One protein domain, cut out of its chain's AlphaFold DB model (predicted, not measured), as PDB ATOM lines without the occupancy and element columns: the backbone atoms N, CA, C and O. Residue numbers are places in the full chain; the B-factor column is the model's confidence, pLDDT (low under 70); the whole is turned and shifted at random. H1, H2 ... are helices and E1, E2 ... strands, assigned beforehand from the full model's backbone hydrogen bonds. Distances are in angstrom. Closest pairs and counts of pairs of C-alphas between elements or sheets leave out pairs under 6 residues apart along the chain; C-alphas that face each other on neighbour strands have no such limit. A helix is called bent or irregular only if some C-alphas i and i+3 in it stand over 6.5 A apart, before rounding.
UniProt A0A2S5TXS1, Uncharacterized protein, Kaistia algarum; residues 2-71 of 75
ATOM      1  N   THR A   2       3.468 -35.018 -31.270       69.06
ATOM      2  CA  THR A   2       3.937 -34.172 -30.159       69.06
ATOM      3  C   THR A   2       4.915 -33.070 -30.582       69.06
ATOM      4  O   THR A   2       4.788 -31.947 -30.112       69.06
ATOM      5  N   THR A   3       5.839 -33.314 -31.512       77.00
ATOM      6  CA  THR A   3       6.818 -32.308 -31.982       77.00
ATOM      7  C   THR A   3       6.185 -31.056 -32.598       77.00
ATOM      8  O   THR A   3       6.685 -29.950 -32.396       77.00
ATOM      9  N   TRP A   4       5.053 -31.195 -33.291       78.50
ATOM     10  CA  TRP A   4       4.335 -30.056 -33.874       78.50
ATOM     11  C   TRP A   4       3.674 -29.170 -32.805       78.50
ATOM     12  O   TRP A   4       3.724 -27.948 -32.889       78.50
ATOM     13  N   PHE A   5       3.149 -29.772 -31.734       80.69
ATOM     14  CA  PHE A   5       2.598 -29.011 -30.610       80.69
ATOM     15  C   PHE A   5       3.673 -28.219 -29.860       80.69
ATOM     16  O   PHE A   5       3.490 -27.036 -29.594       80.69
ATOM     17  N   HIS A   6       4.818 -28.838 -29.558       85.44
ATOM     18  CA  HIS A   6       5.884 -28.153 -28.823       85.44
ATOM     19  C   HIS A   6       6.491 -27.004 -29.637       85.44
ATOM     20  O   HIS A   6       6.768 -25.947 -29.080       85.44
ATOM     21  N   THR A   7       6.643 -27.170 -30.954       86.62
ATOM     22  CA  THR A   7       7.138 -26.099 -31.836       86.62
ATOM     23  C   THR A   7       6.148 -24.943 -31.948       86.62
ATOM     24  O   THR A   7       6.571 -23.790 -31.883       86.62
ATOM     25  N   ALA A   8       4.843 -25.220 -32.018       86.06
ATOM     26  CA  ALA A   8       3.813 -24.184 -31.994       86.06
ATOM     27  C   ALA A   8       3.821 -23.388 -30.677       86.06
ATOM     28  O   ALA A   8       3.762 -22.163 -30.712       86.06
ATOM     29  N   ILE A   9       3.956 -24.061 -29.528       88.00
ATOM     30  CA  ILE A   9       4.029 -23.412 -28.205       88.00
ATOM     31  C   ILE A   9       5.280 -22.532 -28.081       88.00
ATOM     32  O   ILE A   9       5.220 -21.418 -27.558       88.00
ATOM     33  N   LEU A  10       6.424 -23.017 -28.566       91.44
ATOM     34  CA  LEU A  10       7.680 -22.267 -28.515       91.44
ATOM     35  C   LEU A  10       7.601 -21.029 -29.417       91.44
ATOM     36  O   LEU A  10       7.944 -19.928 -28.992       91.44
ATOM     37  N   ALA A  11       7.060 -21.190 -30.628       91.56
ATOM     38  CA  ALA A  11       6.860 -20.096 -31.568       91.56
ATOM     39  C   ALA A  11       5.906 -19.023 -31.019       91.56
ATOM     40  O   ALA A  11       6.224 -17.835 -31.083       91.56
ATOM     41  N   THR A  12       4.771 -19.415 -30.429       91.50
ATOM     42  CA  THR A  12       3.820 -18.455 -29.842       91.50
ATOM     43  C   THR A  12       4.394 -17.751 -28.619       91.50
ATOM     44  O   THR A  12       4.195 -16.546 -28.473       91.50
ATOM     45  N   SER A  13       5.166 -18.448 -27.784       91.50
ATOM     46  CA  SER A  13       5.825 -17.847 -26.616       91.50
ATOM     47  C   SER A  13       6.865 -16.799 -27.019       91.50
ATOM     48  O   SER A  13       6.907 -15.707 -26.444       91.50
ATOM     49  N   ILE A  14       7.675 -17.088 -28.044       93.38
ATOM     50  CA  ILE A  14       8.637 -16.122 -28.593       93.38
ATOM     51  C   ILE A  14       7.896 -14.915 -29.178       93.38
ATOM     52  O   ILE A  14       8.222 -13.777 -28.841       93.38
ATOM     53  N   ALA A  15       6.873 -15.148 -30.004       93.81
ATOM     54  CA  ALA A  15       6.091 -14.077 -30.617       93.81
ATOM     55  C   ALA A  15       5.433 -13.168 -29.566       93.81
ATOM     56  O   ALA A  15       5.514 -11.943 -29.671       93.81
ATOM     57  N   ALA A  16       4.852 -13.753 -28.517       92.81
ATOM     58  CA  ALA A  16       4.259 -13.007 -27.412       92.81
ATOM     59  C   ALA A  16       5.303 -12.159 -26.670       92.81
ATOM     60  O   ALA A  16       5.055 -10.987 -26.386       92.81
ATOM     61  N   THR A  17       6.491 -12.710 -26.413       93.44
ATOM     62  CA  THR A  17       7.579 -11.994 -25.726       93.44
ATOM     63  C   THR A  17       8.040 -10.779 -26.533       93.44
ATOM     64  O   THR A  17       8.178  -9.681 -25.990       93.44
ATOM     65  N   VAL A  18       8.219 -10.950 -27.845       92.81
ATOM     66  CA  VAL A  18       8.609  -9.863 -28.753       92.81
ATOM     67  C   VAL A  18       7.516  -8.794 -28.829       92.81
ATOM     68  O   VAL A  18       7.821  -7.604 -28.735       92.81
ATOM     69  N   ALA A  19       6.247  -9.195 -28.932       90.50
ATOM     70  CA  ALA A  19       5.120  -8.267 -28.984       90.50
ATOM     71  C   ALA A  19       5.009  -7.415 -27.708       90.50
ATOM     72  O   ALA A  19       4.890  -6.191 -27.793       90.50
ATOM     73  N   VAL A  20       5.112  -8.034 -26.526       89.44
ATOM     74  CA  VAL A  20       5.081  -7.317 -25.240       89.44
ATOM     75  C   VAL A  20       6.285  -6.386 -25.102       89.44
ATOM     76  O   VAL A  20       6.126  -5.254 -24.642       89.44
ATOM     77  N   GLY A  21       7.474  -6.819 -25.532       86.06
ATOM     78  CA  GLY A  21       8.682  -5.992 -25.525       86.06
ATOM     79  C   GLY A  21       8.537  -4.737 -26.389       86.06
ATOM     80  O   GLY A  21       8.798  -3.631 -25.914       86.06
ATOM     81  N   LEU A  22       8.051  -4.890 -27.624       85.81
ATOM     82  CA  LEU A  22       7.808  -3.774 -28.545       85.81
ATOM     83  C   LEU A  22       6.726  -2.821 -28.029       85.81
ATOM     84  O   LEU A  22       6.932  -1.609 -28.042       85.81
ATOM     85  N   ALA A  23       5.607  -3.348 -27.528       79.69
ATOM     86  CA  ALA A  23       4.538  -2.531 -26.956       79.69
ATOM     87  C   ALA A  23       5.022  -1.744 -25.727       79.69
ATOM     88  O   ALA A  23       4.759  -0.549 -25.606       79.69
ATOM     89  N   SER A  24       5.797  -2.390 -24.849       74.75
ATOM     90  CA  SER A  24       6.377  -1.753 -23.662       74.75
ATOM     91  C   SER A  24       7.382  -0.662 -24.031       74.75
ATOM     92  O   SER A  24       7.411   0.378 -23.381       74.75
ATOM     93  N   ALA A  25       8.189  -0.875 -25.075       74.69
ATOM     94  CA  ALA A  25       9.139   0.113 -25.581       74.69
ATOM     95  C   ALA A  25       8.435   1.311 -26.240       74.69
ATOM     96  O   ALA A  25       8.806   2.458 -25.987       74.69
ATOM     97  N   ALA A  26       7.395   1.062 -27.041       70.06
ATOM     98  CA  ALA A  26       6.600   2.104 -27.691       70.06
ATOM     99  C   ALA A  26       5.939   3.042 -26.673       70.06
ATOM    100  O   ALA A  26       5.891   4.252 -26.880       70.06
ATOM    101  N   ALA A  27       5.525   2.495 -25.531       68.94
ATOM    102  CA  ALA A  27       4.911   3.247 -24.449       68.94
ATOM    103  C   ALA A  27       5.840   4.320 -23.829       68.94
ATOM    104  O   ALA A  27       5.361   5.287 -23.245       68.94
ATOM    105  N   TYR A  28       7.168   4.197 -23.976       63.50
ATOM    106  CA  TYR A  28       8.117   5.229 -23.530       63.50
ATOM    107  C   TYR A  28       8.261   6.403 -24.509       63.50
ATOM    108  O   TYR A  28       8.703   7.471 -24.094       63.50
ATOM    109  N   ASN A  29       7.890   6.221 -25.779       64.81
ATOM    110  CA  ASN A  29       7.996   7.236 -26.833       64.81
ATOM    111  C   ASN A  29       6.629   7.802 -27.257       64.81
ATOM    112  O   ASN A  29       6.552   8.564 -28.222       64.81
ATOM    113  N   ASP A  30       5.550   7.437 -26.561       61.22
ATOM    114  CA  ASP A  30       4.217   7.950 -26.853       61.22
ATOM    115  C   ASP A  30       4.086   9.409 -26.383       61.22
ATOM    116  O   ASP A  30       4.042   9.710 -25.189       61.22
ATOM    117  N   GLY A  31       4.031  10.336 -27.344       60.62
ATOM    118  CA  GLY A  31       3.861  11.767 -27.086       60.62
ATOM    119  C   GLY A  31       2.442  12.173 -26.670       60.62
ATOM    120  O   GLY A  31       2.256  13.296 -26.203       60.62
ATOM    121  N   ARG A  32       1.438  11.295 -26.830       61.72
ATOM    122  CA  ARG A  32       0.044  11.556 -26.415       61.72
ATOM    123  C   ARG A  32      -0.220  11.112 -24.978       61.72
ATOM    124  O   ARG A  32      -1.025  11.741 -24.298       61.72
ATOM    125  N   TYR A  33       0.488  10.083 -24.514       55.34
ATOM    126  CA  TYR A  33       0.415   9.568 -23.146       55.34
ATOM    127  C   TYR A  33       1.824   9.312 -22.596       55.34
ATOM    128  O   TYR A  33       2.221   8.155 -22.448       55.34
ATOM    129  N   PRO A  34       2.602  10.369 -22.289       60.28
ATOM    130  CA  PRO A  34       3.940  10.198 -21.748       60.28
ATOM    131  C   PRO A  34       3.841   9.483 -20.401       60.28
ATOM    132  O   PRO A  34       3.405  10.055 -19.400       60.28
ATOM    133  N   ILE A  35       4.223   8.209 -20.367       61.22
ATOM    134  CA  ILE A  35       4.267   7.458 -19.118       61.22
ATOM    135  C   ILE A  35       5.341   8.099 -18.244       61.22
ATOM    136  O   ILE A  35       6.494   8.227 -18.664       61.22
ATOM    137  N   ALA A  36       4.969   8.491 -17.022       57.84
ATOM    138  CA  ALA A  36       5.891   9.087 -16.064       57.84
ATOM    139  C   ALA A  36       7.168   8.233 -15.947       57.84
ATOM    140  O   ALA A  36       7.112   6.990 -15.875       57.84
ATOM    141  N   LYS A  37       8.330   8.908 -15.970       60.59
ATOM    142  CA  LYS A  37       9.650   8.271 -15.828       60.59
ATOM    143  C   LYS A  37       9.615   7.358 -14.607       60.59
ATOM    144  O   LYS A  37       8.971   7.684 -13.621       60.59
ATOM    145  N   LYS A  38      10.311   6.216 -14.640       58.62
ATOM    146  CA  LYS A  38      10.270   5.225 -13.543       58.62
ATOM    147  C   LYS A  38      10.540   5.843 -12.156       58.62
ATOM    148  O   LYS A  38       9.961   5.382 -11.185       58.62
ATOM    149  N   SER A  39      11.365   6.889 -12.084       58.91
ATOM    150  CA  SER A  39      11.655   7.670 -10.870       58.91
ATOM    151  C   SER A  39      10.490   8.521 -10.349       58.91
ATOM    152  O   SER A  39      10.484   8.882  -9.183       58.91
ATOM    153  N   ASP A  40       9.542   8.864 -11.216       55.81
ATOM    154  CA  ASP A  40       8.358   9.690 -10.953       55.81
ATOM    155  C   ASP A  40       7.084   8.833 -10.796       55.81
ATOM    156  O   ASP A  40       5.982   9.319 -10.554       55.81
ATOM    157  N   ARG A  41       7.220   7.504 -10.918       60.59
ATOM    158  CA  ARG A  41       6.157   6.565 -10.559       60.59
ATOM    159  C   ARG A  41       6.158   6.438  -9.038       60.59
ATOM    160  O   ARG A  41       7.131   5.952  -8.472       60.59
ATOM    161  N   LEU A  42       5.077   6.866  -8.385       59.53
ATOM    162  CA  LEU A  42       4.884   6.697  -6.940       59.53
ATOM    163  C   LEU A  42       5.041   5.206  -6.575       59.53
ATOM    164  O   LEU A  42       4.215   4.381  -6.955       59.53
ATOM    165  N   ILE A  43       6.137   4.865  -5.884       56.97
ATOM    166  CA  ILE A  43       6.574   3.478  -5.610       56.97
ATOM    167  C   ILE A  43       5.632   2.743  -4.643       56.97
ATOM    168  O   ILE A  43       5.591   1.518  -4.618       56.97
ATOM    169  N   ALA A  44       4.824   3.470  -3.889       55.59
ATOM    170  CA  ALA A  44       3.779   2.919  -3.053       55.59
ATOM    171  C   ALA A  44       2.691   3.983  -2.928       55.59
ATOM    172  O   ALA A  44       2.991   5.174  -2.814       55.59
ATOM    173  N   VAL A  45       1.423   3.572  -2.916       58.03
ATOM    174  CA  VAL A  45       0.413   4.375  -2.225       58.03
ATOM    175  C   VAL A  45       0.910   4.448  -0.784       58.03
ATOM    176  O   VAL A  45       0.919   3.432  -0.099       58.03
ATOM    177  N   ALA A  46       1.436   5.605  -0.375       56.78
ATOM    178  CA  ALA A  46       1.832   5.829   1.006       56.78
ATOM    179  C   ALA A  46       0.641   5.454   1.894       56.78
ATOM    180  O   ALA A  46      -0.465   5.943   1.652       56.78
ATOM    181  N   ASP A  47       0.849   4.547   2.848       58.28
ATOM    182  CA  ASP A  47      -0.158   4.214   3.850       58.28
ATOM    183  C   ASP A  47      -0.552   5.508   4.578       58.28
ATOM    184  O   ASP A  47       0.279   6.158   5.215       58.28
ATOM    185  N   ARG A  48      -1.808   5.933   4.397       54.28
ATOM    186  CA  ARG A  48      -2.347   7.211   4.894       54.28
ATOM    187  C   ARG A  48      -3.055   7.085   6.239       54.28
ATOM    188  O   ARG A  48      -3.817   7.975   6.606       54.28
ATOM    189  N   SER A  49      -2.826   6.004   6.982       58.75
ATOM    190  CA  SER A  49      -3.503   5.762   8.263       58.75
ATOM    191  C   SER A  49      -3.226   6.841   9.337       58.75
ATOM    192  O   SER A  49      -4.013   7.005  10.262       58.75
ATOM    193  N   GLY A  50      -2.143   7.625   9.210       59.72
ATOM    194  CA  GLY A  50      -1.715   8.597  10.232       59.72
ATOM    195  C   GLY A  50      -2.132  10.063  10.039       59.72
ATOM    196  O   GLY A  50      -1.985  10.851  10.971       59.72
ATOM    197  N   SER A  51      -2.619  10.469   8.862       59.62
ATOM    198  CA  SER A  51      -3.063  11.851   8.622       59.62
ATOM    199  C   SER A  51      -3.995  11.898   7.407       59.62
ATOM    200  O   SER A  51      -3.534  11.670   6.285       59.62
ATOM    201  N   PRO A  52      -5.308  12.139   7.583       64.62
ATOM    202  CA  PRO A  52      -6.194  12.308   6.443       64.62
ATOM    203  C   PRO A  52      -5.754  13.554   5.670       64.62
ATOM    204  O   PRO A  52      -5.719  14.648   6.219       64.62
ATOM    205  N   GLU A  53      -5.401  13.398   4.397       72.38
ATOM    206  CA  GLU A  53      -5.060  14.508   3.504       72.38
ATOM    207  C   GLU A  53      -6.204  14.753   2.516       72.38
ATOM    208  O   GLU A  53      -6.678  13.826   1.848       72.38
ATOM    209  N   VAL A  54      -6.614  16.011   2.361       74.06
ATOM    210  CA  VAL A  54      -7.535  16.451   1.309       74.06
ATOM    211  C   VAL A  54      -6.721  16.825   0.071       74.06
ATOM    212  O   VAL A  54      -5.685  17.485   0.146       74.06
ATOM    213  N   THR A  55      -7.177  16.379  -1.101       75.62
ATOM    214  CA  THR A  55      -6.568  16.776  -2.379       75.62
ATOM    215  C   THR A  55      -7.296  18.002  -2.907       75.62
ATOM    216  O   THR A  55      -8.484  17.925  -3.210       75.62
ATOM    217  N   ILE A  56      -6.585  19.121  -3.025       76.12
ATOM    218  CA  ILE A  56      -7.089  20.348  -3.640       76.12
ATOM    219  C   ILE A  56      -6.589  20.385  -5.082       76.12
ATOM    220  O   ILE A  56      -5.383  20.341  -5.339       76.12
ATOM    221  N   GLU A  57      -7.517  20.468  -6.032       74.19
ATOM    222  CA  GLU A  57      -7.186  20.716  -7.431       74.19
ATOM    223  C   GLU A  57      -7.074  22.224  -7.673       74.19
ATOM    224  O   GLU A  57      -8.037  22.968  -7.482       74.19
ATOM    225  N   LYS A  58      -5.909  22.681  -8.144       77.56
ATOM    226  CA  LYS A  58      -5.732  24.032  -8.681       77.56
ATOM    227  C   LYS A  58      -5.510  23.948 -10.186       77.56
ATOM    228  O   LYS A  58      -4.518  23.384 -10.644       77.56
ATOM    229  N   ARG A  59      -6.421  24.536 -10.959       76.38
ATOM    230  CA  ARG A  59      -6.353  24.567 -12.425       76.38
ATOM    231  C   ARG A  59      -5.907  25.952 -12.903       76.38
ATOM    232  O   ARG A  59      -6.544  26.940 -12.554       76.38
ATOM    233  N   SER A  60      -4.821  26.021 -13.677       72.50
ATOM    234  CA  SER A  60      -4.317  27.250 -14.323       72.50
ATOM    235  C   SER A  60      -3.623  26.906 -15.640       72.50
ATOM    236  O   SER A  60      -2.899  25.916 -15.701       72.50
ATOM    237  N   ASP A  61      -3.837  27.712 -16.683       68.44
ATOM    238  CA  ASP A  61      -3.125  27.657 -17.975       68.44
ATOM    239  C   ASP A  61      -2.996  26.252 -18.585       68.44
ATOM    240  O   ASP A  61      -1.914  25.788 -18.948       68.44
ATOM    241  N   GLY A  62      -4.120  25.530 -18.655       74.94
ATOM    242  CA  GLY A  62      -4.174  24.184 -19.237       74.94
ATOM    243  C   GLY A  62      -3.472  23.100 -18.410       74.94
ATOM    244  O   GLY A  62      -3.357  21.967 -18.872       74.94
ATOM    245  N   LYS A  63      -3.023  23.414 -17.189       56.12
ATOM    246  CA  LYS A  63      -2.408  22.471 -16.251       56.12
ATOM    247  C   LYS A  63      -3.271  22.329 -14.998       56.12
ATOM    248  O   LYS A  63      -3.754  23.311 -14.433       56.12
ATOM    249  N   SER A  64      -3.464  21.085 -14.567       64.06
ATOM    250  CA  SER A  64      -4.088  20.749 -13.287       64.06
ATOM    251  C   SER A  64      -2.988  20.358 -12.304       64.06
ATOM    252  O   SER A  64      -2.215  19.437 -12.570       64.06
ATOM    253  N   ILE A  65      -2.876  21.105 -11.206       75.31
ATOM    254  CA  ILE A  65      -1.928  20.842 -10.124       75.31
ATOM    255  C   ILE A  65      -2.730  20.302  -8.942       75.31
ATOM    256  O   ILE A  65      -3.569  21.004  -8.376       75.31
ATOM    257  N   LEU A  66      -2.462  19.050  -8.576       74.75
ATOM    258  CA  LEU A  66      -3.056  18.396  -7.414       74.75
ATOM    259  C   LEU A  66      -2.148  18.624  -6.204       74.75
ATOM    260  O   LEU A  66      -1.035  18.103  -6.157       74.75
ATOM    261  N   ILE A  67      -2.621  19.400  -5.233       79.25
ATOM    262  CA  ILE A  67      -1.901  19.674  -3.987       79.25
ATOM    263  C   ILE A  67      -2.555  18.847  -2.883       79.25
ATOM    264  O   ILE A  67      -3.768  18.920  -2.682       79.25
ATOM    265  N   ARG A  68      -1.763  18.043  -2.171       72.00
ATOM    266  CA  ARG A  68      -2.226  17.349  -0.965       72.00
ATOM    267  C   ARG A  68      -1.990  18.252   0.233       72.00
ATOM    268  O   ARG A  68      -0.873  18.724   0.427       72.00
ATOM    269  N   VAL A  69      -3.042  18.508   0.994       77.69
ATOM    270  CA  VAL A  69      -2.976  19.260   2.247       77.69
ATOM    271  C   VAL A  69      -3.563  18.411   3.370       77.69
ATOM    272  O   VAL A  69      -4.488  17.640   3.107       77.69
ATOM    273  N   PRO A  70      -3.073  18.537   4.613       76.12
ATOM    274  CA  PRO A  70      -3.726  17.921   5.762       76.12
ATOM    275  C   PRO A  70      -5.199  18.336   5.822       76.12
ATOM    276  O   PRO A  70      -5.529  19.505   5.607       76.12
ATOM    277  N   ALA A  71      -6.091  17.376   6.064       70.19
ATOM    278  CA  ALA A  71      -7.506  17.656   6.237       70.19
ATOM    279  C   ALA A  71      -7.684  18.582   7.450       70.19
ATOM    280  O   ALA A  71      -7.021  18.373   8.472       70.19
TER     281      ALA A  71
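This is residues 2 to 71 of the 75 residues of an uncharacterized protein of Kaistia algarum (UniProt A0A2S5TXS1). A long, single helix, H1, sits at one end of an extended model and a two-stranded hairpin, E1 and E2, at the other, with a long winding stretch, residues 27 to 52, between them and no shared core. H1 stands free along its length, and so do residues 29 to 34, 38 to 50 and 59 to 64. The printed part has 70 residues with one named helix and two named strands, in the order H1, E1, E2; the strands form one antiparallel sheet of order E1 - E2, and the class is mixed, helices and strands. The whole is extended, with a radius of gyration of the C-alphas of 21.6 A, and its outline is flat, spanning 64 by 34 by 16 A.

Find C-alpha 2 at (3.937, -34.172, -30.159); from there H1, residues 2 to 26, runs 36.5 A to C-alpha 26 at (6.600, 2.104, -27.691), with y rising along the way. Residues 27 to 52 then hold no named element. Next look for C-alpha 53 at (-5.060, 14.508, 3.504), where E1, residues 53 to 60, begins; it is 21.9 A long. E2, residues 63 to 70, is 22.5 A long and ends at C-alpha 70, at (-3.726, 17.921, 5.762).

Begin with H1: it is not bent, and in its backbone every O i to N i+4 pair is within hydrogen-bond range. H1 and E2 are apart. Now go to the sheet, where E1 and E2 are a hairpin of antiparallel neighbours, with 155 degrees between their N-to-C directions. At its open end the C-alphas of Glu 53 and Pro 70 face each other at 4.3 A; beside the turn the C-alphas of Ser 60 and Lys 63 face each other at 5.5 A. Across the pair, look for N 54 and O 69, within hydrogen-bond range at 2.8 A, and for N 65 and O 58, at 2.9 A.

The two C-alphas farthest apart are those of Thr 3 and Ala 71, at 64.5 A. The printed part has no cut from residue 2 to residue 71. The link from H1 to E1 is long, with 26 residues, and the link from E1 to E2 is tight, with 2 residues. In the B-factor column you will find a mean pLDDT of the printed part of 72.5; the values under 70 stand at residue 2, residues 27 to 52, residue 61 and residues 63 to 64, while the mean for H1 is 85.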